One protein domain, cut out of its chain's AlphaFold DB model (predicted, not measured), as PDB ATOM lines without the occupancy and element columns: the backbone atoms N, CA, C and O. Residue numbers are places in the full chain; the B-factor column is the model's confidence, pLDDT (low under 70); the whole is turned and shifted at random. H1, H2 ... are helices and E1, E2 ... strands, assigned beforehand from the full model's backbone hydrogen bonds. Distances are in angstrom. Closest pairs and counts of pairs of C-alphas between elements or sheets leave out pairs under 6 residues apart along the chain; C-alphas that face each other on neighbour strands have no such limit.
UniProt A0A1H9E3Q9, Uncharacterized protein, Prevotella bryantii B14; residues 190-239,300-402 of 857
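This is residues 190 to 239 and 300 to 402 of the 857 residues of an uncharacterized protein of Prevotella bryantii B14 (UniProt A0A1H9E3Q9). Two sheets stand face to face as a sandwich, the strongly twisted five-stranded sheet E3 E4 E1 E9 E10 and the smaller E2 E6 E7, their strands crossed at 42 degrees. Helix H1 packs on strand E5 of a small two-stranded sheet, E5 E8, and grazes E2 E6 E7; the long loops 314 to 328 and 341 to 358 reach to far ends of the model. The printed part has 153 residues, with one named helix and ten named strands in the order E1 E2 H1 E3 to E10; the five-stranded sheet is mixed, the other two antiparallel. The class is mixed, helices and strands, with 66 residues in named elements, under half. The whole is compact, with a radius of gyration of the C-alphas of 16.2 A and spans of 54 by 36 by 34 A.

Find C-alpha 190 at (310.971, 75.693, 21.831); from there E1 runs 16.5 A to residue 195. E2 follows at residues 201 to 206, 14.6 A long. H1, residues 224 to 237, runs 20.4 A from C-alpha 224 at (290.784, 83.456, 5.819). After the cut look for E3 at 303 to 305, E4 at 308 to 313, 16.6 A, and E5 at 329 to 331. E6, 335 to 340, is 16.3 A long, and E7 is 359 to 362. Then come E8, 377 to 379, E9, 385 to 393, 23.2 A, and E10, 396 to 401, which ends at C-alpha 401 at (299.408, 77.551, 29.359).

Begin with E1, parallel to E9, where N 192 and O 386 are 2.7 A apart. On its other side E1 is antiparallel to E4, with N 193 and O 309 at 2.8 A. The edge strands make hairpins: E3 with E4, N 303 to O 310 at 2.8 A, and E10 with E9, N 389 to O 400 at 2.8 A. In the facing sheet E6 is antiparallel to E2, N 337 to O 205 at 2.8 A, and forms a hairpin with E7, N 338 to O 359 at 2.8 A. Between the sheets, the closest C-alphas of E7 and E10 are Leu 361 and Met 399, 7.0 A. E5 and E8 are antiparallel, N 330 to O 378 at 2.8 A. The closest C-alphas of H1 and E5 are Ala 234 and Leu 330, 6.3 A. In H1 every O i to N i+4 pair is within hydrogen-bond range.

The C-alphas farthest apart are Thr 322 and Ala 349, 54.8 A. Residues 240 to 299 are not printed, and C-alphas 239 and 300 are 5.8 A apart across the cut. The links E2 to H1, E4 to E5, E6 to E7 and E7 to E8 are long. Mean pLDDT of the printed part is 77.6, and 38 residues are under 70, among them 215 to 221 and 342 to 357.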
ATOM      1  N   ARG A 190     311.559  77.038  21.735       81.25
ATOM      2  CA  ARG A 190     310.971  75.693  21.831       81.25
ATOM      3  C   ARG A 190     309.476  75.737  22.131       81.25
ATOM      4  O   ARG A 190     309.073  75.986  23.266       81.25
ATOM      5  N   ILE A 191     308.645  75.381  21.154       82.75
ATOM      6  CA  ILE A 191     307.191  75.268  21.339       82.75
ATOM      7  C   ILE A 191     306.826  73.815  21.661       82.75
ATOM      8  O   ILE A 191     307.370  72.869  21.095       82.75
ATOM      9  N   GLY A 192     305.928  73.623  22.624       82.69
ATOM     10  CA  GLY A 192     305.570  72.322  23.161       82.69
ATOM     11  C   GLY A 192     304.107  72.169  23.523       82.69
ATOM     12  O   GLY A 192     303.460  73.100  23.989       82.69
ATOM     13  N   PHE A 193     303.630  70.942  23.379       83.75
ATOM     14  CA  PHE A 193     302.282  70.503  23.682       83.75
ATOM     15  C   PHE A 193     302.361  69.239  24.538       83.75
ATOM     16  O   PHE A 193     302.798  68.181  24.083       83.75
ATOM     17  N   ALA A 194     301.947  69.341  25.796       83.75
ATOM     18  CA  ALA A 194     301.752  68.196  26.676       83.75
ATOM     19  C   ALA A 194     300.279  67.751  26.638       83.75
ATOM     20  O   ALA A 194     299.394  68.614  26.662       83.75
ATOM     21  N   PRO A 195     299.976  66.441  26.614       80.19
ATOM     22  CA  PRO A 195     298.606  65.978  26.790       80.19
ATOM     23  C   PRO A 195     298.068  66.376  28.172       80.19
ATOM     24  O   PRO A 195     298.770  66.299  29.182       80.19
ATOM     25  N   LYS A 196     296.789  66.753  28.245       79.31
ATOM     26  CA  LYS A 196     296.043  66.789  29.512       79.31
ATOM     27  C   LYS A 196     295.847  65.356  30.017       79.31
ATOM     28  O   LYS A 196     295.652  64.449  29.214       79.31
ATOM     29  N   SER A 197     295.861  65.148  31.334       77.00
ATOM     30  CA  SER A 197     295.707  63.823  31.961       77.00
ATOM     31  C   SER A 197     294.555  63.014  31.344       77.00
ATOM     32  O   SER A 197     293.451  63.537  31.201       77.00
ATOM     33  N   GLY A 198     294.821  61.760  30.968       67.94
ATOM     34  CA  GLY A 198     293.856  60.888  30.281       67.94
ATOM     35  C   GLY A 198     293.754  61.077  28.759       67.94
ATOM     36  O   GLY A 198     292.982  60.368  28.129       67.94
ATOM     37  N   ASN A 199     294.527  61.992  28.166       74.44
ATOM     38  CA  ASN A 199     294.679  62.142  26.716       74.44
ATOM     39  C   ASN A 199     296.059  61.633  26.281       74.44
ATOM     40  O   ASN A 199     297.004  61.643  27.070       74.44
ATOM     41  N   GLU A 200     296.209  61.290  25.003       81.81
ATOM     42  CA  GLU A 200     297.508  61.016  24.384       81.81
ATOM     43  C   GLU A 200     297.582  61.692  23.007       81.81
ATOM     44  O   GLU A 200     296.625  61.638  22.236       81.81
ATOM     45  N   LEU A 201     298.703  62.351  22.686       82.50
ATOM     46  CA  LEU A 201     298.851  63.112  21.439       82.50
ATOM     47  C   LEU A 201     299.288  62.219  20.271       82.50
ATOM     48  O   LEU A 201     300.424  61.735  20.234       82.50
ATOM     49  N   ALA A 202     298.424  62.086  19.263       81.31
ATOM     50  CA  ALA A 202     298.760  61.468  17.982       81.31
ATOM     51  C   ALA A 202     299.559  62.416  17.071       81.31
ATOM     52  O   ALA A 202     300.497  61.966  16.412       81.31
ATOM     53  N   GLY A 203     299.263  63.721  17.087       85.38
ATOM     54  CA  GLY A 203     300.001  64.718  16.307       85.38
ATOM     55  C   GLY A 203     299.600  66.164  16.601       85.38
ATOM     56  O   GLY A 203     298.522  66.422  17.137       85.38
ATOM     57  N   ILE A 204     300.485  67.091  16.233       89.56
ATOM     58  CA  ILE A 204     300.264  68.542  16.201       89.56
ATOM     59  C   ILE A 204     300.758  69.023  14.833       89.56
ATOM     60  O   ILE A 204     301.822  68.596  14.396       89.56
ATOM     61  N   GLU A 205     300.014  69.902  14.178       90.31
ATOM     62  CA  GLU A 205     300.407  70.586  12.940       90.31
ATOM     63  C   GLU A 205     300.044  72.068  13.058       90.31
ATOM     64  O   GLU A 205     299.055  72.410  13.710       90.31
ATOM     65  N   LEU A 206     300.819  72.942  12.421       92.38
ATOM     66  CA  LEU A 206     300.466  74.350  12.258       92.38
ATOM     67  C   LEU A 206     299.416  74.495  11.139       92.38
ATOM     68  O   LEU A 206     299.474  73.780  10.138       92.38
ATOM     69  N   CYS A 207     298.452  75.399  11.301       92.56
ATOM     70  CA  CYS A 207     297.413  75.665  10.305       92.56
ATOM     71  C   CYS A 207     297.871  76.716   9.285       92.56
ATOM     72  O   CYS A 207     297.781  77.916   9.549       92.56
ATOM     73  N   THR A 208     298.325  76.274   8.116       92.56
ATOM     74  CA  THR A 208     298.758  77.137   6.999       92.56
ATOM     75  C   THR A 208     297.735  77.224   5.859       92.56
ATOM     76  O   THR A 208     297.956  77.951   4.900       92.56
ATOM     77  N   GLU A 209     296.603  76.514   5.941       92.25
ATOM     78  CA  GLU A 209     295.613  76.438   4.859       92.25
ATOM     79  C   GLU A 209     294.423  77.368   5.114       92.25
ATOM     80  O   GLU A 209     293.888  77.419   6.221       92.25
ATOM     81  N   ALA A 210     293.904  78.031   4.074       89.06
ATOM     82  CA  ALA A 210     292.727  78.907   4.200       89.06
ATOM     83  C   ALA A 210     291.478  78.180   4.751       89.06
ATOM     84  O   ALA A 210     290.618  78.798   5.383       89.06
ATOM     85  N   SER A 211     291.388  76.857   4.569       88.38
ATOM     86  CA  SER A 211     290.329  76.012   5.137       88.38
ATOM     87  C   SER A 211     290.397  75.833   6.660       88.38
ATOM     88  O   SER A 211     289.446  75.313   7.232       88.38
ATOM     89  N   ASP A 212     291.470  76.258   7.330       87.88
ATOM     90  CA  ASP A 212     291.555  76.262   8.800       87.88
ATOM     91  C   ASP A 212     290.942  77.538   9.428       87.88
ATOM     92  O   ASP A 212     290.850  77.661  10.655       87.88
ATOM     93  N   TYR A 213     290.518  78.498   8.591       86.44
ATOM     94  CA  TYR A 213     290.085  79.847   8.988       86.44
ATOM     95  C   TYR A 213     288.666  80.223   8.509       86.44
ATOM     96  O   TYR A 213     288.243  81.363   8.686       86.44
ATOM     97  N   VAL A 214     287.914  79.290   7.910       70.12
ATOM     98  CA  VAL A 214     286.621  79.566   7.236       70.12
ATOM     99  C   VAL A 214     285.442  79.933   8.147       70.12
ATOM    100  O   VAL A 214     284.477  80.507   7.647       70.12
ATOM    101  N   ASP A 215     285.506  79.641   9.448       64.56
ATOM    102  CA  ASP A 215     284.429  79.964  10.403       64.56
ATOM    103  C   ASP A 215     284.545  81.382  11.003       64.56
ATOM    104  O   ASP A 215     283.652  81.833  11.728       64.56
ATOM    105  N   ASP A 216     285.618  82.115  10.690       59.41
ATOM    106  CA  ASP A 216     285.829  83.470  11.190       59.41
ATOM    107  C   ASP A 216     285.040  84.488  10.347       59.41
ATOM    108  O   ASP A 216     285.291  84.680   9.156       59.41
ATOM    109  N   THR A 217     284.152  85.246  10.998       56.12
ATOM    110  CA  THR A 217     283.813  86.599  10.505       56.12
ATOM    111  C   THR A 217     285.085  87.456  10.470       56.12
ATOM    112  O   THR A 217     286.011  87.128  11.202       56.12
ATOM    113  N   GLU A 218     285.156  88.515   9.643       57.59
ATOM    114  CA  GLU A 218     286.359  89.350   9.376       57.59
ATOM    115  C   GLU A 218     286.992  90.000  10.637       57.59
ATOM    116  O   GLU A 218     286.967  91.213  10.848       57.59
ATOM    117  N   GLU A 219     287.582  89.185  11.506       51.38
ATOM    118  CA  GLU A 219     288.161  89.582  12.780       51.38
ATOM    119  C   GLU A 219     289.527  90.217  12.517       51.38
ATOM    120  O   GLU A 219     290.425  89.588  11.953       51.38
ATOM    121  N   GLY A 220     289.648  91.502  12.857       57.84
ATOM    122  CA  GLY A 220     290.784  92.337  12.460       57.84
ATOM    123  C   GLY A 220     290.754  92.806  10.997       57.84
ATOM    124  O   GLY A 220     291.684  93.485  10.578       57.84
ATOM    125  N   GLY A 221     289.705  92.489  10.224       67.81
ATOM    126  CA  GLY A 221     289.579  92.903   8.819       67.81
ATOM    127  C   GLY A 221     290.423  92.101   7.818       67.81
ATOM    128  O   GLY A 221     290.566  92.541   6.682       67.81
ATOM    129  N   LEU A 222     290.973  90.949   8.223       79.88
ATOM    130  CA  LEU A 222     291.699  90.020   7.349       79.88
ATOM    131  C   LEU A 222     290.820  88.826   6.961       79.88
ATOM    132  O   LEU A 222     290.117  88.252   7.799       79.88
ATOM    133  N   THR A 223     290.906  88.412   5.699       86.56
ATOM    134  CA  THR A 223     290.248  87.206   5.182       86.56
ATOM    135  C   THR A 223     290.939  85.922   5.655       86.56
ATOM    136  O   THR A 223     292.106  85.915   6.046       86.56
ATOM    137  N   ALA A 224     290.235  84.789   5.548       87.62
ATOM    138  CA  ALA A 224     290.784  83.456   5.819       87.62
ATOM    139  C   ALA A 224     292.065  83.140   5.014       87.62
ATOM    140  O   ALA A 224     292.954  82.455   5.514       87.62
ATOM    141  N   VAL A 225     292.177  83.663   3.785       89.56
ATOM    142  CA  VAL A 225     293.361  83.497   2.924       89.56
ATOM    143  C   VAL A 225     294.538  84.322   3.446       89.56
ATOM    144  O   VAL A 225     295.651  83.812   3.516       89.56
ATOM    145  N   GLU A 226     294.303  85.570   3.855       90.56
ATOM    146  CA  GLU A 226     295.351  86.444   4.400       90.56
ATOM    147  C   GLU A 226     295.856  85.948   5.763       90.56
ATOM    148  O   GLU A 226     297.064  85.931   5.990       90.56
ATOM    149  N   LYS A 227     294.957  85.465   6.635       90.94
ATOM    150  CA  LYS A 227     295.320  84.824   7.912       90.94
ATOM    151  C   LYS A 227     296.199  83.588   7.697       90.94
ATOM    152  O   LYS A 227     297.255  83.476   8.315       90.94
ATOM    153  N   ALA A 228     295.787  82.689   6.801       91.38
ATOM    154  CA  ALA A 228     296.548  81.486   6.471       91.38
ATOM    155  C   ALA A 228     297.935  81.823   5.906       91.38
ATOM    156  O   ALA A 228     298.936  81.310   6.401       91.38
ATOM    157  N   LYS A 229     297.998  82.756   4.945       91.88
ATOM    158  CA  LYS A 229     299.246  83.186   4.306       91.88
ATOM    159  C   LYS A 229     300.229  83.822   5.291       91.88
ATOM    160  O   LYS A 229     301.417  83.543   5.215       91.88
ATOM    161  N   ALA A 230     299.758  84.624   6.248       91.69
ATOM    162  CA  ALA A 230     300.629  85.223   7.261       91.69
ATOM    163  C   ALA A 230     301.241  84.181   8.224       91.69
ATOM    164  O   ALA A 230     302.389  84.324   8.640       91.69
ATOM    165  N   VAL A 231     300.498  83.120   8.563       93.38
ATOM    166  CA  VAL A 231     301.007  82.004   9.386       93.38
ATOM    167  C   VAL A 231     301.946  81.101   8.578       93.38
ATOM    168  O   VAL A 231     302.965  80.656   9.104       93.38
ATOM    169  N   GLU A 232     301.635  80.865   7.303       93.75
ATOM    170  CA  GLU A 232     302.507  80.182   6.341       93.75
ATOM    171  C   GLU A 232     303.842  80.925   6.162       93.75
ATOM    172  O   GLU A 232     304.899  80.309   6.261       93.75
ATOM    173  N   ASP A 233     303.814  82.248   5.984       91.06
ATOM    174  CA  ASP A 233     305.017  83.076   5.848       91.06
ATOM    175  C   ASP A 233     305.882  83.032   7.109       91.06
ATOM    176  O   ASP A 233     307.088  82.796   7.020       91.06
ATOM    177  N   ALA A 234     305.279  83.164   8.295       91.06
ATOM    178  CA  ALA A 234     306.006  82.996   9.550       91.06
ATOM    179  C   ALA A 234     306.652  81.600   9.642       91.06
ATOM    180  O   ALA A 234     307.834  81.496   9.965       91.06
ATOM    181  N   TYR A 235     305.924  80.532   9.297       92.31
ATOM    182  CA  TYR A 235     306.443  79.160   9.301       92.31
ATOM    183  C   TYR A 235     307.591  78.938   8.312       92.31
ATOM    184  O   TYR A 235     308.590  78.319   8.667       92.31
ATOM    185  N   HIS A 236     307.497  79.483   7.101       91.38
ATOM    186  CA  HIS A 236     308.541  79.359   6.088       91.38
ATOM    187  C   HIS A 236     309.827  80.135   6.425       91.38
ATOM    188  O   HIS A 236     310.877  79.841   5.856       91.38
ATOM    189  N   THR A 237     309.794  81.059   7.394       87.38
ATOM    190  CA  THR A 237     311.019  81.636   7.987       87.38
ATOM    191  C   THR A 237     311.613  80.788   9.121       87.38
ATOM    192  O   THR A 237     312.783  80.954   9.470       87.38
ATOM    193  N   MET A 238     310.850  79.844   9.688       90.94
ATOM    194  CA  MET A 238     311.326  78.944  10.741       90.94
ATOM    195  C   MET A 238     312.230  77.855  10.177       90.94
ATOM    196  O   MET A 238     311.957  77.265   9.135       90.94
ATOM    197  N   CYS A 239     313.292  77.537  10.910       88.44
ATOM    198  CA  CYS A 239     314.333  76.622  10.454       88.44
ATOM    199  C   CYS A 239     314.649  75.590  11.542       88.44
ATOM    200  O   CYS A 239     314.800  75.948  12.715       88.44
ATOM    201  N   PRO A 300     310.836  73.219  10.995       89.81
ATOM    202  CA  PRO A 300     310.659  72.458  12.226       89.81
ATOM    203  C   PRO A 300     309.281  71.784  12.307       89.81
ATOM    204  O   PRO A 300     308.260  72.351  11.930       89.81
ATOM    205  N   GLN A 301     309.239  70.574  12.865       86.38
ATOM    206  CA  GLN A 301     308.041  69.733  12.958       86.38
ATOM    207  C   GLN A 301     307.724  69.369  14.415       86.38
ATOM    208  O   GLN A 301     308.621  69.231  15.247       86.38
ATOM    209  N   PHE A 302     306.442  69.155  14.733       86.25
ATOM    210  CA  PHE A 302     306.011  68.775  16.082       86.25
ATOM    211  C   PHE A 302     306.131  67.274  16.353       86.25
ATOM    212  O   PHE A 302     305.234  66.470  16.075       86.25
ATOM    213  N   MET A 303     307.228  66.901  16.996       79.94
ATOM    214  CA  MET A 303     307.655  65.516  17.131       79.94
ATOM    215  C   MET A 303     307.510  64.983  18.556       79.94
ATOM    216  O   MET A 303     307.505  65.732  19.533       79.94
ATOM    217  N   ALA A 304     307.286  63.670  18.664       74.81
ATOM    218  CA  ALA A 304     307.036  63.004  19.938       74.81
ATOM    219  C   ALA A 304     308.327  62.867  20.751       74.81
ATOM    220  O   ALA A 304     309.258  62.191  20.319       74.81
ATOM    221  N   VAL A 305     308.343  63.451  21.948       68.75
ATOM    222  CA  VAL A 305     309.428  63.323  22.926       68.75
ATOM    223  C   VAL A 305     308.783  63.192  24.305       68.75
ATOM    224  O   VAL A 305     308.001  64.057  24.699       68.75
ATOM    225  N   ASP A 306     309.067  62.099  25.017       67.94
ATOM    226  CA  ASP A 306     308.537  61.829  26.368       67.94
ATOM    227  C   ASP A 306     307.001  62.010  26.497       67.94
ATOM    228  O   ASP A 306     306.487  62.760  27.325       67.94
ATOM    229  N   GLY A 307     306.236  61.408  25.575       70.44
ATOM    230  CA  GLY A 307     304.763  61.496  25.539       70.44
ATOM    231  C   GLY A 307     304.180  62.879  25.187       70.44
ATOM    232  O   GLY A 307     302.965  63.019  25.032       70.44
ATOM    233  N   ARG A 308     305.028  63.897  25.022       78.06
ATOM    234  CA  ARG A 308     304.683  65.272  24.640       78.06
ATOM    235  C   ARG A 308     305.061  65.504  23.168       78.06
ATOM    236  O   ARG A 308     305.768  64.696  22.564       78.06
ATOM    237  N   ARG A 309     304.573  66.586  22.561       82.62
ATOM    238  CA  ARG A 309     304.910  67.000  21.187       82.62
ATOM    239  C   ARG A 309     305.673  68.312  21.222       82.62
ATOM    240  O   ARG A 309     305.192  69.259  21.835       82.62
ATOM    241  N   TYR A 310     306.825  68.389  20.570       78.62
ATOM    242  CA  TYR A 310     307.655  69.594  20.552       78.62
ATOM    243  C   TYR A 310     308.167  69.911  19.161       78.62
ATOM    244  O   TYR A 310     308.463  68.995  18.403       78.62
ATOM    245  N   MET A 311     308.356  71.198  18.892       84.19
ATOM    246  CA  MET A 311     309.285  71.660  17.871       84.19
ATOM    247  C   MET A 311     310.307  72.602  18.514       84.19
ATOM    248  O   MET A 311     310.008  73.288  19.498       84.19
ATOM    249  N   ILE A 312     311.510  72.636  17.951       84.12
ATOM    250  CA  ILE A 312     312.535  73.631  18.267       84.12
ATOM    251  C   ILE A 312     312.842  74.359  16.963       84.12
ATOM    252  O   ILE A 312     313.064  73.705  15.946       84.12
ATOM    253  N   SER A 313     312.832  75.689  16.999       86.19
ATOM    254  CA  SER A 313     313.145  76.544  15.856       86.19
ATOM    255  C   SER A 313     314.295  77.479  16.192       86.19
ATOM    256  O   SER A 313     314.474  77.898  17.340       86.19
ATOM    257  N   ILE A 314     315.017  77.881  15.152       87.19
ATOM    258  CA  ILE A 314     315.773  79.130  15.173       87.19
ATOM    259  C   ILE A 314     314.759  80.280  15.372       87.19
ATOM    260  O   ILE A 314     313.760  80.315  14.652       87.19
ATOM    261  N   PRO A 315     314.942  81.168  16.370       84.69
ATOM    262  CA  PRO A 315     313.958  82.204  16.714       84.69
ATOM    263  C   PRO A 315     313.984  83.441  15.809       84.69
ATOM    264  O   PRO A 315     313.173  84.344  15.983       84.69
ATOM    265  N   TYR A 316     314.922  83.505  14.866       84.75
ATOM    266  CA  TYR A 316     315.239  84.711  14.112       84.75
ATOM    267  C   TYR A 316     315.115  84.506  12.606       84.75
ATOM    268  O   TYR A 316     315.429  83.426  12.101       84.75
ATOM    269  N   LEU A 317     314.794  85.586  11.893       83.94
ATOM    270  CA  LEU A 317     314.926  85.667  10.441       83.94
ATOM    271  C   LEU A 317     316.389  85.432  10.024       83.94
ATOM    272  O   LEU A 317     317.285  86.197  10.397       83.94
ATOM    273  N   MET A 318     316.632  84.348   9.280       85.25
ATOM    274  CA  MET A 318     317.971  83.956   8.820       85.25
ATOM    275  C   MET A 318     318.332  84.474   7.424       85.25
ATOM    276  O   MET A 318     319.450  84.226   6.968       85.25
ATOM    277  N   ASP A 319     317.407  85.116   6.717       87.75
ATOM    278  CA  ASP A 319     317.603  85.501   5.323       87.75
ATOM    279  C   ASP A 319     318.636  86.633   5.151       87.75
ATOM    280  O   ASP A 319     319.241  87.137   6.104       87.75
ATOM    281  N   ASN A 320     318.897  86.985   3.892       85.94
ATOM    282  CA  ASN A 320     319.829  88.032   3.479       85.94
ATOM    283  C   ASN A 320     319.180  89.425   3.299       85.94
ATOM    284  O   ASN A 320     319.819  90.327   2.748       85.94
ATOM    285  N   GLY A 321     317.937  89.608   3.756       84.19
ATOM    286  CA  GLY A 321     317.205  90.872   3.759       84.19
ATOM    287  C   GLY A 321     317.613  91.843   4.875       84.19
ATOM    288  O   GLY A 321     318.541  91.611   5.650       84.19
ATOM    289  N   THR A 322     316.911  92.979   4.952       78.12
ATOM    290  CA  THR A 322     317.198  94.048   5.930       78.12
ATOM    291  C   THR A 322     316.801  93.704   7.357       78.12
ATOM    292  O   THR A 322     317.365  94.273   8.289       78.12
ATOM    293  N   ASP A 323     315.850  92.787   7.512       78.12
ATOM    294  CA  ASP A 323     315.225  92.464   8.795       78.12
ATOM    295  C   ASP A 323     315.870  91.219   9.435       78.12
ATOM    296  O   ASP A 323     315.409  90.726  10.465       78.12
ATOM    297  N   GLN A 324     316.974  90.738   8.848       80.50
ATOM    298  CA  GLN A 324     317.818  89.664   9.364       80.50
ATOM    299  C   GLN A 324     318.093  89.825  10.866       80.50
ATOM    300  O   GLN A 324     318.516  90.882  11.336       80.50
ATOM    301  N   GLY A 325     317.923  88.740  11.624       74.31
ATOM    302  CA  GLY A 325     318.134  88.742  13.071       74.31
ATOM    303  C   GLY A 325     316.978  89.342  13.880       74.31
ATOM    304  O   GLY A 325     317.054  89.341  15.107       74.31
ATOM    305  N   SER A 326     315.900  89.807  13.241       81.31
ATOM    306  CA  SER A 326     314.636  90.101  13.931       81.31
ATOM    307  C   SER A 326     313.964  88.805  14.387       81.31
ATOM    308  O   SER A 326     314.131  87.760  13.752       81.31
ATOM    309  N   TYR A 327     313.197  88.866  15.478       85.19
ATOM    310  CA  TYR A 327     312.425  87.722  15.964       85.19
ATOM    311  C   TYR A 327     311.332  87.317  14.971       85.19
ATOM    312  O   TYR A 327     310.676  88.166  14.366       85.19
ATOM    313  N   ILE A 328     311.114  86.010  14.832       88.62
ATOM    314  CA  ILE A 328     309.980  85.466  14.084       88.62
ATOM    315  C   ILE A 328     308.725  85.646  14.939       88.62
ATOM    316  O   ILE A 328     308.658  85.136  16.056       88.62
ATOM    317  N   HIS A 329     307.721  86.338  14.409       89.44
ATOM    318  CA  HIS A 329     306.450  86.567  15.090       89.44
ATOM    319  C   HIS A 329     305.368  85.599  14.590       89.44
ATOM    320  O   HIS A 329     305.107  85.513  13.391       89.44
ATOM    321  N   LEU A 330     304.698  84.904  15.512       90.50
ATOM    322  CA  LEU A 330     303.479  84.135  15.257       90.50
ATOM    323  C   LEU A 330     302.244  84.983  15.610       90.50
ATOM    324  O   LEU A 330     302.011  85.211  16.800       90.50
ATOM    325  N   PRO A 331     301.407  85.394  14.635       91.00
ATOM    326  CA  PRO A 331     300.238  86.236  14.893       91.00
ATOM    327  C   PRO A 331     299.245  85.638  15.894       91.00
ATOM    328  O   PRO A 331     299.097  84.418  15.984       91.00
ATOM    329  N   ALA A 332     298.462  86.483  16.571       88.56
ATOM    330  CA  ALA A 332     297.419  86.066  17.519       88.56
ATOM    331  C   ALA A 332     296.402  85.050  16.957       88.56
ATOM    332  O   ALA A 332     295.872  84.222  17.697       88.56
ATOM    333  N   TYR A 333     296.132  85.083  15.650       88.88
ATOM    334  CA  TYR A 333     295.240  84.138  14.971       88.88
ATOM    335  C   TYR A 333     295.923  82.821  14.560       88.88
ATOM    336  O   TYR A 333     295.268  81.977  13.956       88.88
ATOM    337  N   THR A 334     297.201  82.599  14.894       92.31
ATOM    338  CA  THR A 334     297.908  81.338  14.609       92.31
ATOM    339  C   THR A 334     297.142  80.150  15.178       92.31
ATOM    340  O   THR A 334     296.840  80.112  16.377       92.31
ATOM    341  N   ARG A 335     296.846  79.168  14.322       91.12
ATOM    342  CA  ARG A 335     296.098  77.960  14.679       91.12
ATOM    343  C   ARG A 335     296.956  76.700  14.622       91.12
ATOM    344  O   ARG A 335     297.883  76.601  13.824       91.12
ATOM    345  N   PHE A 336     296.609  75.722  15.457       92.06
ATOM    346  CA  PHE A 336     297.193  74.381  15.447       92.06
ATOM    347  C   PHE A 336     296.108  73.319  15.266       92.06
ATOM    348  O   PHE A 336     295.119  73.325  16.006       92.06
ATOM    349  N   ARG A 337     296.321  72.370  14.346       90.06
ATOM    350  CA  ARG A 337     295.552  71.120  14.283       90.06
ATOM    351  C   ARG A 337     296.138  70.137  15.285       90.06
ATOM    352  O   ARG A 337     297.322  69.811  15.227       90.06
ATOM    353  N   VAL A 338     295.307  69.612  16.173       89.25
ATOM    354  CA  VAL A 338     295.701  68.641  17.195       89.25
ATOM    355  C   VAL A 338     294.916  67.354  17.013       89.25
ATOM    356  O   VAL A 338     293.689  67.368  16.968       89.25
ATOM    357  N   ARG A 339     295.634  66.234  16.933       86.56
ATOM    358  CA  ARG A 339     295.068  64.884  16.854       86.56
ATOM    359  C   ARG A 339     295.391  64.134  18.135       86.56
ATOM    360  O   ARG A 339     296.554  64.106  18.556       86.56
ATOM    361  N   LEU A 340     294.390  63.498  18.733       81.94
ATOM    362  CA  LEU A 340     294.586  62.566  19.841       81.94
ATOM    363  C   LEU A 340     294.666  61.127  19.320       81.94
ATOM    364  O   LEU A 340     294.251  60.825  18.197       81.94
ATOM    365  N   LYS A 341     295.236  60.223  20.120       75.19
ATOM    366  CA  LYS A 341     295.117  58.790  19.840       75.19
ATOM    367  C   LYS A 341     293.722  58.312  20.226       75.19
ATOM    368  O   LYS A 341     293.296  58.553  21.352       75.19
ATOM    369  N   ASP A 342     293.072  57.564  19.335       64.75
ATOM    370  CA  ASP A 342     291.889  56.787  19.708       64.75
ATOM    371  C   ASP A 342     292.337  55.670  20.657       64.75
ATOM    372  O   ASP A 342     292.983  54.699  20.256       64.75
ATOM    373  N   VAL A 343     292.038  55.860  21.940       53.50
ATOM    374  CA  VAL A 343     292.383  54.932  23.021       53.50
ATOM    375  C   VAL A 343     291.306  53.865  23.264       53.50
ATOM    376  O   VAL A 343     291.518  53.000  24.109       53.50
ATOM    377  N   ASN A 344     290.169  53.891  22.548       49.44
ATOM    378  CA  ASN A 344     288.990  53.069  22.869       49.44
ATOM    379  C   ASN A 344     288.260  52.409  21.672       49.44
ATOM    380  O   ASN A 344     287.273  51.714  21.916       49.44
ATOM    381  N   ASN A 345     288.694  52.585  20.412       50.09
ATOM    382  CA  ASN A 345     287.893  52.282  19.203       50.09
ATOM    383  C   ASN A 345     286.530  53.012  19.227       50.09
ATOM    384  O   ASN A 345     285.499  52.432  18.873       50.09
ATOM    385  N   GLY A 346     286.507  54.248  19.738       44.91
ATOM    386  CA  GLY A 346     285.279  54.900  20.207       44.91
ATOM    387  C   GLY A 346     284.258  55.200  19.109       44.91
ATOM    388  O   GLY A 346     283.072  54.913  19.282       44.91
ATOM    389  N   ASP A 347     284.726  55.738  17.978       49.91
ATOM    390  CA  ASP A 347     283.846  56.426  17.023       49.91
ATOM    391  C   ASP A 347     283.738  55.762  15.643       49.91
ATOM    392  O   ASP A 347     282.705  55.905  14.985       49.91
ATOM    393  N   GLN A 348     284.739  54.989  15.193       43.59
ATOM    394  CA  GLN A 348     284.609  54.133  14.004       43.59
ATOM    395  C   GLN A 348     285.337  52.799  14.175       43.59
ATOM    396  O   GLN A 348     286.550  52.731  14.357       43.59
ATOM    397  N   ALA A 349     284.583  51.705  14.051       42.91
ATOM    398  CA  ALA A 349     285.157  50.369  14.041       42.91
ATOM    399  C   ALA A 349     286.063  50.184  12.807       42.91
ATOM    400  O   ALA A 349     285.568  50.145  11.681       42.91
ATOM    401  N   ALA A 350     287.361  49.976  13.068       46.28
ATOM    402  CA  ALA A 350     288.438  49.634  12.127       46.28
ATOM    403  C   ALA A 350     289.247  50.775  11.461       46.28
ATOM    404  O   ALA A 350     289.469  50.741  10.252       46.28
ATOM    405  N   THR A 351     289.873  51.652  12.258       41.59
ATOM    406  CA  THR A 351     291.216  52.192  11.928       41.59
ATOM    407  C   THR A 351     292.127  52.236  13.154       41.59
ATOM    408  O   THR A 351     291.688  52.532  14.256       41.59
ATOM    409  N   THR A 352     293.414  51.938  12.970       49.34
ATOM    410  CA  THR A 352     294.401  51.858  14.057       49.34
ATOM    411  C   THR A 352     294.949  53.225  14.493       49.34
ATOM    412  O   THR A 352     295.558  53.926  13.688       49.34
ATOM    413  N   ASN A 353     294.903  53.486  15.804       53.91
ATOM    414  CA  ASN A 353     295.837  54.324  16.579       53.91
ATOM    415  C   ASN A 353     295.735  55.867  16.493       53.91
ATOM    416  O   ASN A 353     296.607  56.543  17.044       53.91
ATOM    417  N   THR A 354     294.735  56.471  15.847       55.88
ATOM    418  CA  THR A 354     294.533  57.941  15.822       55.88
ATOM    419  C   THR A 354     293.057  58.270  15.599       55.88
ATOM    420  O   THR A 354     292.416  57.602  14.791       55.88
ATOM    421  N   GLU A 355     292.519  59.273  16.299       60.03
ATOM    422  CA  GLU A 355     291.158  59.767  16.044       60.03
ATOM    423  C   GLU A 355     291.062  60.324  14.611       60.03
ATOM    424  O   GLU A 355     291.924  61.084  14.167       60.03
ATOM    425  N   GLY A 356     290.015  59.950  13.867       54.56
ATOM    426  CA  GLY A 356     289.842  60.360  12.463       54.56
ATOM    427  C   GLY A 356     289.551  61.856  12.261       54.56
ATOM    428  O   GLY A 356     289.612  62.344  11.134       54.56
ATOM    429  N   SER A 357     289.261  62.574  13.346       67.56
ATOM    430  CA  SER A 357     289.018  64.016  13.383       67.56
ATOM    431  C   SER A 357     290.156  64.724  14.121       67.56
ATOM    432  O   SER A 357     290.748  64.175  15.046       67.56
ATOM    433  N   TYR A 358     290.445  65.962  13.731       78.88
ATOM    434  CA  TYR A 358     291.386  66.837  14.429       78.88
ATOM    435  C   TYR A 358     290.648  68.009  15.081       78.88
ATOM    436  O   TYR A 358     289.532  68.362  14.701       78.88
ATOM    437  N   HIS A 359     291.302  68.640  16.049       85.00
ATOM    438  CA  HIS A 359     290.817  69.836  16.722       85.00
ATOM    439  C   HIS A 359     291.659  71.043  16.343       85.00
ATOM    440  O   HIS A 359     292.882  70.952  16.334       85.00
ATOM    441  N   ILE A 360     291.014  72.173  16.071       85.75
ATOM    442  CA  ILE A 360     291.687  73.453  15.846       85.75
ATOM    443  C   ILE A 360     291.738  74.231  17.166       85.75
ATOM    444  O   ILE A 360     290.775  74.236  17.934       85.75
ATOM    445  N   LEU A 361     292.872  74.879  17.431       85.81
ATOM    446  CA  LEU A 361     293.084  75.778  18.566       85.81
ATOM    447  C   LEU A 361     293.840  77.027  18.119       85.81
ATOM    448  O   LEU A 361     294.888  76.892  17.492       85.81
ATOM    449  N   THR A 362     293.358  78.210  18.496       87.56
ATOM    450  CA  THR A 362     293.999  79.500  18.195       87.56
ATOM    451  C   THR A 362     294.883  79.966  19.359       87.56
ATOM    452  O   THR A 362     294.530  79.786  20.527       87.56
ATOM    453  N   ILE A 363     296.029  80.587  19.072       84.88
ATOM    454  CA  ILE A 363     297.001  81.003  20.096       84.88
ATOM    455  C   ILE A 363     296.522  82.208  20.927       84.88
ATOM    456  O   ILE A 363     296.617  82.185  22.151       84.88
ATOM    457  N   GLY A 364     295.882  83.197  20.298       81.75
ATOM    458  CA  GLY A 364     295.267  84.359  20.956       81.75
ATOM    459  C   GLY A 364     293.945  84.064  21.675       81.75
ATOM    460  O   GLY A 364     293.323  84.964  22.240       81.75
ATOM    461  N   GLU A 365     293.501  82.806  21.675       81.25
ATOM    462  CA  GLU A 365     292.416  82.296  22.525       81.25
ATOM    463  C   GLU A 365     292.949  81.563  23.768       81.25
ATOM    464  O   GLU A 365     292.171  81.089  24.597       81.25
ATOM    465  N   VAL A 366     294.273  81.458  23.932       78.00
ATOM    466  CA  VAL A 366     294.868  80.852  25.122       78.00
ATOM    467  C   VAL A 366     294.707  81.787  26.313       78.00
ATOM    468  O   VAL A 366     295.296  82.868  26.373       78.00
ATOM    469  N   GLU A 367     293.941  81.326  27.297       70.88
ATOM    470  CA  GLU A 367     293.716  82.032  28.554       70.88
ATOM    471  C   GLU A 367     294.573  81.479  29.702       70.88
ATOM    472  O   GLU A 367     294.758  80.266  29.855       70.88
ATOM    473  N   ASN A 368     295.010  82.382  30.579       66.38
ATOM    474  CA  ASN A 368     295.470  82.080  31.931       66.38
ATOM    475  C   ASN A 368     294.637  82.912  32.916       66.38
ATOM    476  O   ASN A 368     294.542  84.127  32.781       66.38
ATOM    477  N   ASN A 369     293.974  82.251  33.870       63.91
ATOM    478  CA  ASN A 369     293.032  82.867  34.821       63.91
ATOM    479  C   ASN A 369     291.932  83.767  34.194       63.91
ATOM    480  O   ASN A 369     291.394  84.636  34.874       63.91
ATOM    481  N   GLY A 370     291.561  83.533  32.927       64.25
ATOM    482  CA  GLY A 370     290.562  84.323  32.188       64.25
ATOM    483  C   GLY A 370     291.123  85.530  31.422       64.25
ATOM    484  O   GLY A 370     290.358  86.257  30.798       64.25
ATOM    485  N   THR A 371     292.443  85.734  31.436       68.50
ATOM    486  CA  THR A 371     293.138  86.727  30.604       68.50
ATOM    487  C   THR A 371     293.772  86.031  29.402       68.50
ATOM    488  O   THR A 371     294.485  85.042  29.580       68.50
ATOM    489  N   LYS A 372     293.548  86.547  28.186       75.25
ATOM    490  CA  LYS A 372     294.250  86.101  26.970       75.25
ATOM    491  C   LYS A 372     295.740  86.427  27.095       75.25
ATOM    492  O   LYS A 372     296.092  87.597  27.178       75.25
ATOM    493  N   VAL A 373     296.602  85.409  27.127       74.19
ATOM    494  CA  VAL A 373     298.048  85.584  27.402       74.19
ATOM    495  C   VAL A 373     298.842  85.964  26.151       74.19
ATOM    496  O   VAL A 373     299.910  86.547  26.254       74.19
ATOM    497  N   PHE A 374     298.302  85.650  24.971       82.12
ATOM    498  CA  PHE A 374     298.933  85.866  23.664       82.12
ATOM    499  C   PHE A 374     298.003  86.656  22.738       82.12
ATOM    500  O   PHE A 374     297.809  86.304  21.576       82.12
ATOM    501  N   ALA A 375     297.351  87.687  23.288       79.38
ATOM    502  CA  ALA A 375     296.339  88.481  22.589       79.38
ATOM    503  C   ALA A 375     296.865  89.127  21.294       79.38
ATOM    504  O   ALA A 375     296.099  89.254  20.342       79.38
ATOM    505  N   ASP A 376     298.160  89.452  21.259       81.25
ATOM    506  CA  ASP A 376     298.855  90.053  20.115       81.25
ATOM    507  C   ASP A 376     299.714  89.045  19.320       81.25
ATOM    508  O   ASP A 376     300.265  89.398  18.285       81.25
ATOM    509  N   GLY A 377     299.790  87.779  19.751       81.69
ATOM    510  CA  GLY A 377     300.652  86.744  19.163       81.69
ATOM    511  C   GLY A 377     301.774  86.283  20.095       81.69
ATOM    512  O   GLY A 377     301.689  86.453  21.313       81.69
ATOM    513  N   ILE A 378     302.803  85.653  19.522       84.25
ATOM    514  CA  ILE A 378     304.022  85.212  20.217       84.25
ATOM    515  C   ILE A 378     305.253  85.516  19.363       84.25
ATOM    516  O   ILE A 378     305.372  85.004  18.252       84.25
ATOM    517  N   ASP A 379     306.211  86.248  19.927       83.12
ATOM    518  CA  ASP A 379     307.562  86.351  19.377       83.12
ATOM    519  C   ASP A 379     308.380  85.112  19.753       83.12
ATOM    520  O   ASP A 379     308.438  84.717  20.919       83.12
ATOM    521  N   LEU A 380     309.038  84.482  18.781       80.75
ATOM    522  CA  LEU A 380     309.988  83.410  19.055       80.75
ATOM    523  C   LEU A 380     311.298  84.030  19.543       80.75
ATOM    524  O   LEU A 380     311.970  84.734  18.798       80.75
ATOM    525  N   MET A 381     311.679  83.749  20.788       74.69
ATOM    526  CA  MET A 381     312.869  84.318  21.431       74.69
ATOM    527  C   MET A 381     313.856  83.212  21.867       74.69
ATOM    528  O   MET A 381     313.420  82.122  22.254       74.69
ATOM    529  N   PRO A 382     315.183  83.449  21.825       71.06
ATOM    530  CA  PRO A 382     316.188  82.497  22.305       71.06
ATOM    531  C   PRO A 382     316.018  82.260  23.807       71.06
ATOM    532  O   PRO A 382     315.834  83.204  24.571       71.06
ATOM    533  N   GLY A 383     316.032  81.000  24.239       68.75
ATOM    534  CA  GLY A 383     315.810  80.663  25.648       68.75
ATOM    535  C   GLY A 383     314.385  80.886  26.143       68.75
ATOM    536  O   GLY A 383     314.128  80.768  27.339       68.75
ATOM    537  N   TYR A 384     313.433  81.114  25.233       68.25
ATOM    538  CA  TYR A 384     312.009  81.050  25.538       68.25
ATOM    539  C   TYR A 384     311.443  79.709  25.097       68.25
ATOM    540  O   TYR A 384     311.766  79.151  24.042       68.25
ATOM    541  N   SER A 385     310.566  79.172  25.936       73.44
ATOM    542  CA  SER A 385     309.917  77.900  25.690       73.44
ATOM    543  C   SER A 385     308.433  78.025  26.006       73.44
ATOM    544  O   SER A 385     308.031  78.246  27.141       73.44
ATOM    545  N   TYR A 386     307.587  77.843  25.001       75.94
ATOM    546  CA  TYR A 386     306.140  77.902  25.168       75.94
ATOM    547  C   TYR A 386     305.640  76.475  25.372       75.94
ATOM    548  O   TYR A 386     305.785  75.641  24.483       75.94
ATOM    549  N   LEU A 387     305.115  76.147  26.558       76.75
ATOM    550  CA  LEU A 387     304.537  74.827  26.833       76.75
ATOM    551  C   LEU A 387     303.035  74.932  27.097       76.75
ATOM    552  O   LEU A 387     302.587  75.313  28.180       76.75
ATOM    553  N   PHE A 388     302.266  74.515  26.105       80.81
ATOM    554  CA  PHE A 388     300.827  74.357  26.177       80.81
ATOM    555  C   PHE A 388     300.476  72.980  26.744       80.81
ATOM    556  O   PHE A 388     301.135  71.978  26.471       80.81
ATOM    557  N   THR A 389     299.408  72.901  27.530       82.94
ATOM    558  CA  THR A 389     298.750  71.640  27.877       82.94
ATOM    559  C   THR A 389     297.447  71.556  27.097       82.94
ATOM    560  O   THR A 389     296.611  72.458  27.186       82.94
ATOM    561  N   VAL A 390     297.259  70.484  26.333       83.12
ATOM    562  CA  VAL A 390     296.190  70.351  25.337       83.12
ATOM    563  C   VAL A 390     295.498  68.989  25.416       83.12
ATOM    564  O   VAL A 390     296.102  67.986  25.787       83.12
ATOM    565  N   GLY A 391     294.205  68.961  25.112       80.25
ATOM    566  CA  GLY A 391     293.388  67.751  25.094       80.25
ATOM    567  C   GLY A 391     291.974  68.015  25.591       80.25
ATOM    568  O   GLY A 391     291.624  69.138  25.977       80.25
ATOM    569  N   TYR A 392     291.169  66.961  25.642       69.25
ATOM    570  CA  TYR A 392     289.899  66.997  26.339       69.25
ATOM    571  C   TYR A 392     290.116  67.163  27.837       69.25
ATOM    572  O   TYR A 392     290.712  66.334  28.524       69.25
ATOM    573  N   LYS A 393     289.537  68.241  28.355       62.44
ATOM    574  CA  LYS A 393     289.118  68.333  29.742       62.44
ATOM    575  C   LYS A 393     287.603  68.466  29.693       62.44
ATOM    576  O   LYS A 393     287.090  69.441  29.155       62.44
ATOM    577  N   TYR A 394     286.889  67.503  30.276       59.09
ATOM    578  CA  TYR A 394     285.493  67.722  30.675       59.09
ATOM    579  C   TYR A 394     284.512  67.968  29.527       59.09
ATOM    580  O   TYR A 394     283.715  68.902  29.561       59.09
ATOM    581  N   GLY A 395     284.605  67.146  28.479       57.62
ATOM    582  CA  GLY A 395     283.768  67.272  27.283       57.62
ATOM    583  C   GLY A 395     284.099  68.482  26.404       57.62
ATOM    584  O   GLY A 395     283.416  68.701  25.410       57.62
ATOM    585  N   LYS A 396     285.144  69.261  26.726       67.56
ATOM    586  CA  LYS A 396     285.712  70.268  25.824       67.56
ATOM    587  C   LYS A 396     287.178  70.006  25.534       67.56
ATOM    588  O   LYS A 396     288.001  69.836  26.437       67.56
ATOM    589  N   PHE A 397     287.506  70.069  24.256       74.81
ATOM    590  CA  PHE A 397     288.877  70.224  23.819       74.81
ATOM    591  C   PHE A 397     289.371  71.618  24.224       74.81
ATOM    592  O   PHE A 397     288.684  72.608  23.985       74.81
ATOM    593  N   THR A 398     290.505  71.708  24.923       79.00
ATOM    594  CA  THR A 398     290.997  72.990  25.457       79.00
ATOM    595  C   THR A 398     292.517  73.070  25.443       79.00
ATOM    596  O   THR A 398     293.194  72.148  25.901       79.00
ATOM    597  N   MET A 399     293.044  74.225  25.037       79.62
ATOM    598  CA  MET A 399     294.426  74.631  25.291       79.62
ATOM    599  C   MET A 399     294.521  75.362  26.632       79.62
ATOM    600  O   MET A 399     293.553  75.960  27.100       79.62
ATOM    601  N   SER A 400     295.667  75.285  27.292       75.62
ATOM    602  CA  SER A 400     295.993  76.107  28.461       75.62
ATOM    603  C   SER A 400     297.504  76.273  28.522       75.62
ATOM    604  O   SER A 400     298.221  75.326  28.201       75.62
ATOM    605  N   VAL A 401     297.997  77.427  28.962       72.81
ATOM    606  CA  VAL A 401     299.408  77.551  29.359       72.81
ATOM    607  C   VAL A 401     299.659  76.568  30.510       72.81
ATOM    608  O   VAL A 401     298.797  76.403  31.381       72.81
ATOM    609  N   ASN A 402     300.790  75.861  30.504       60.62
ATOM    610  CA  ASN A 402     301.176  75.048  31.659       60.62
ATOM    611  C   ASN A 402     301.347  75.967  32.901       60.62
ATOM    612  O   ASN A 402     301.539  77.173  32.769       60.62
TER     613      ASN A 402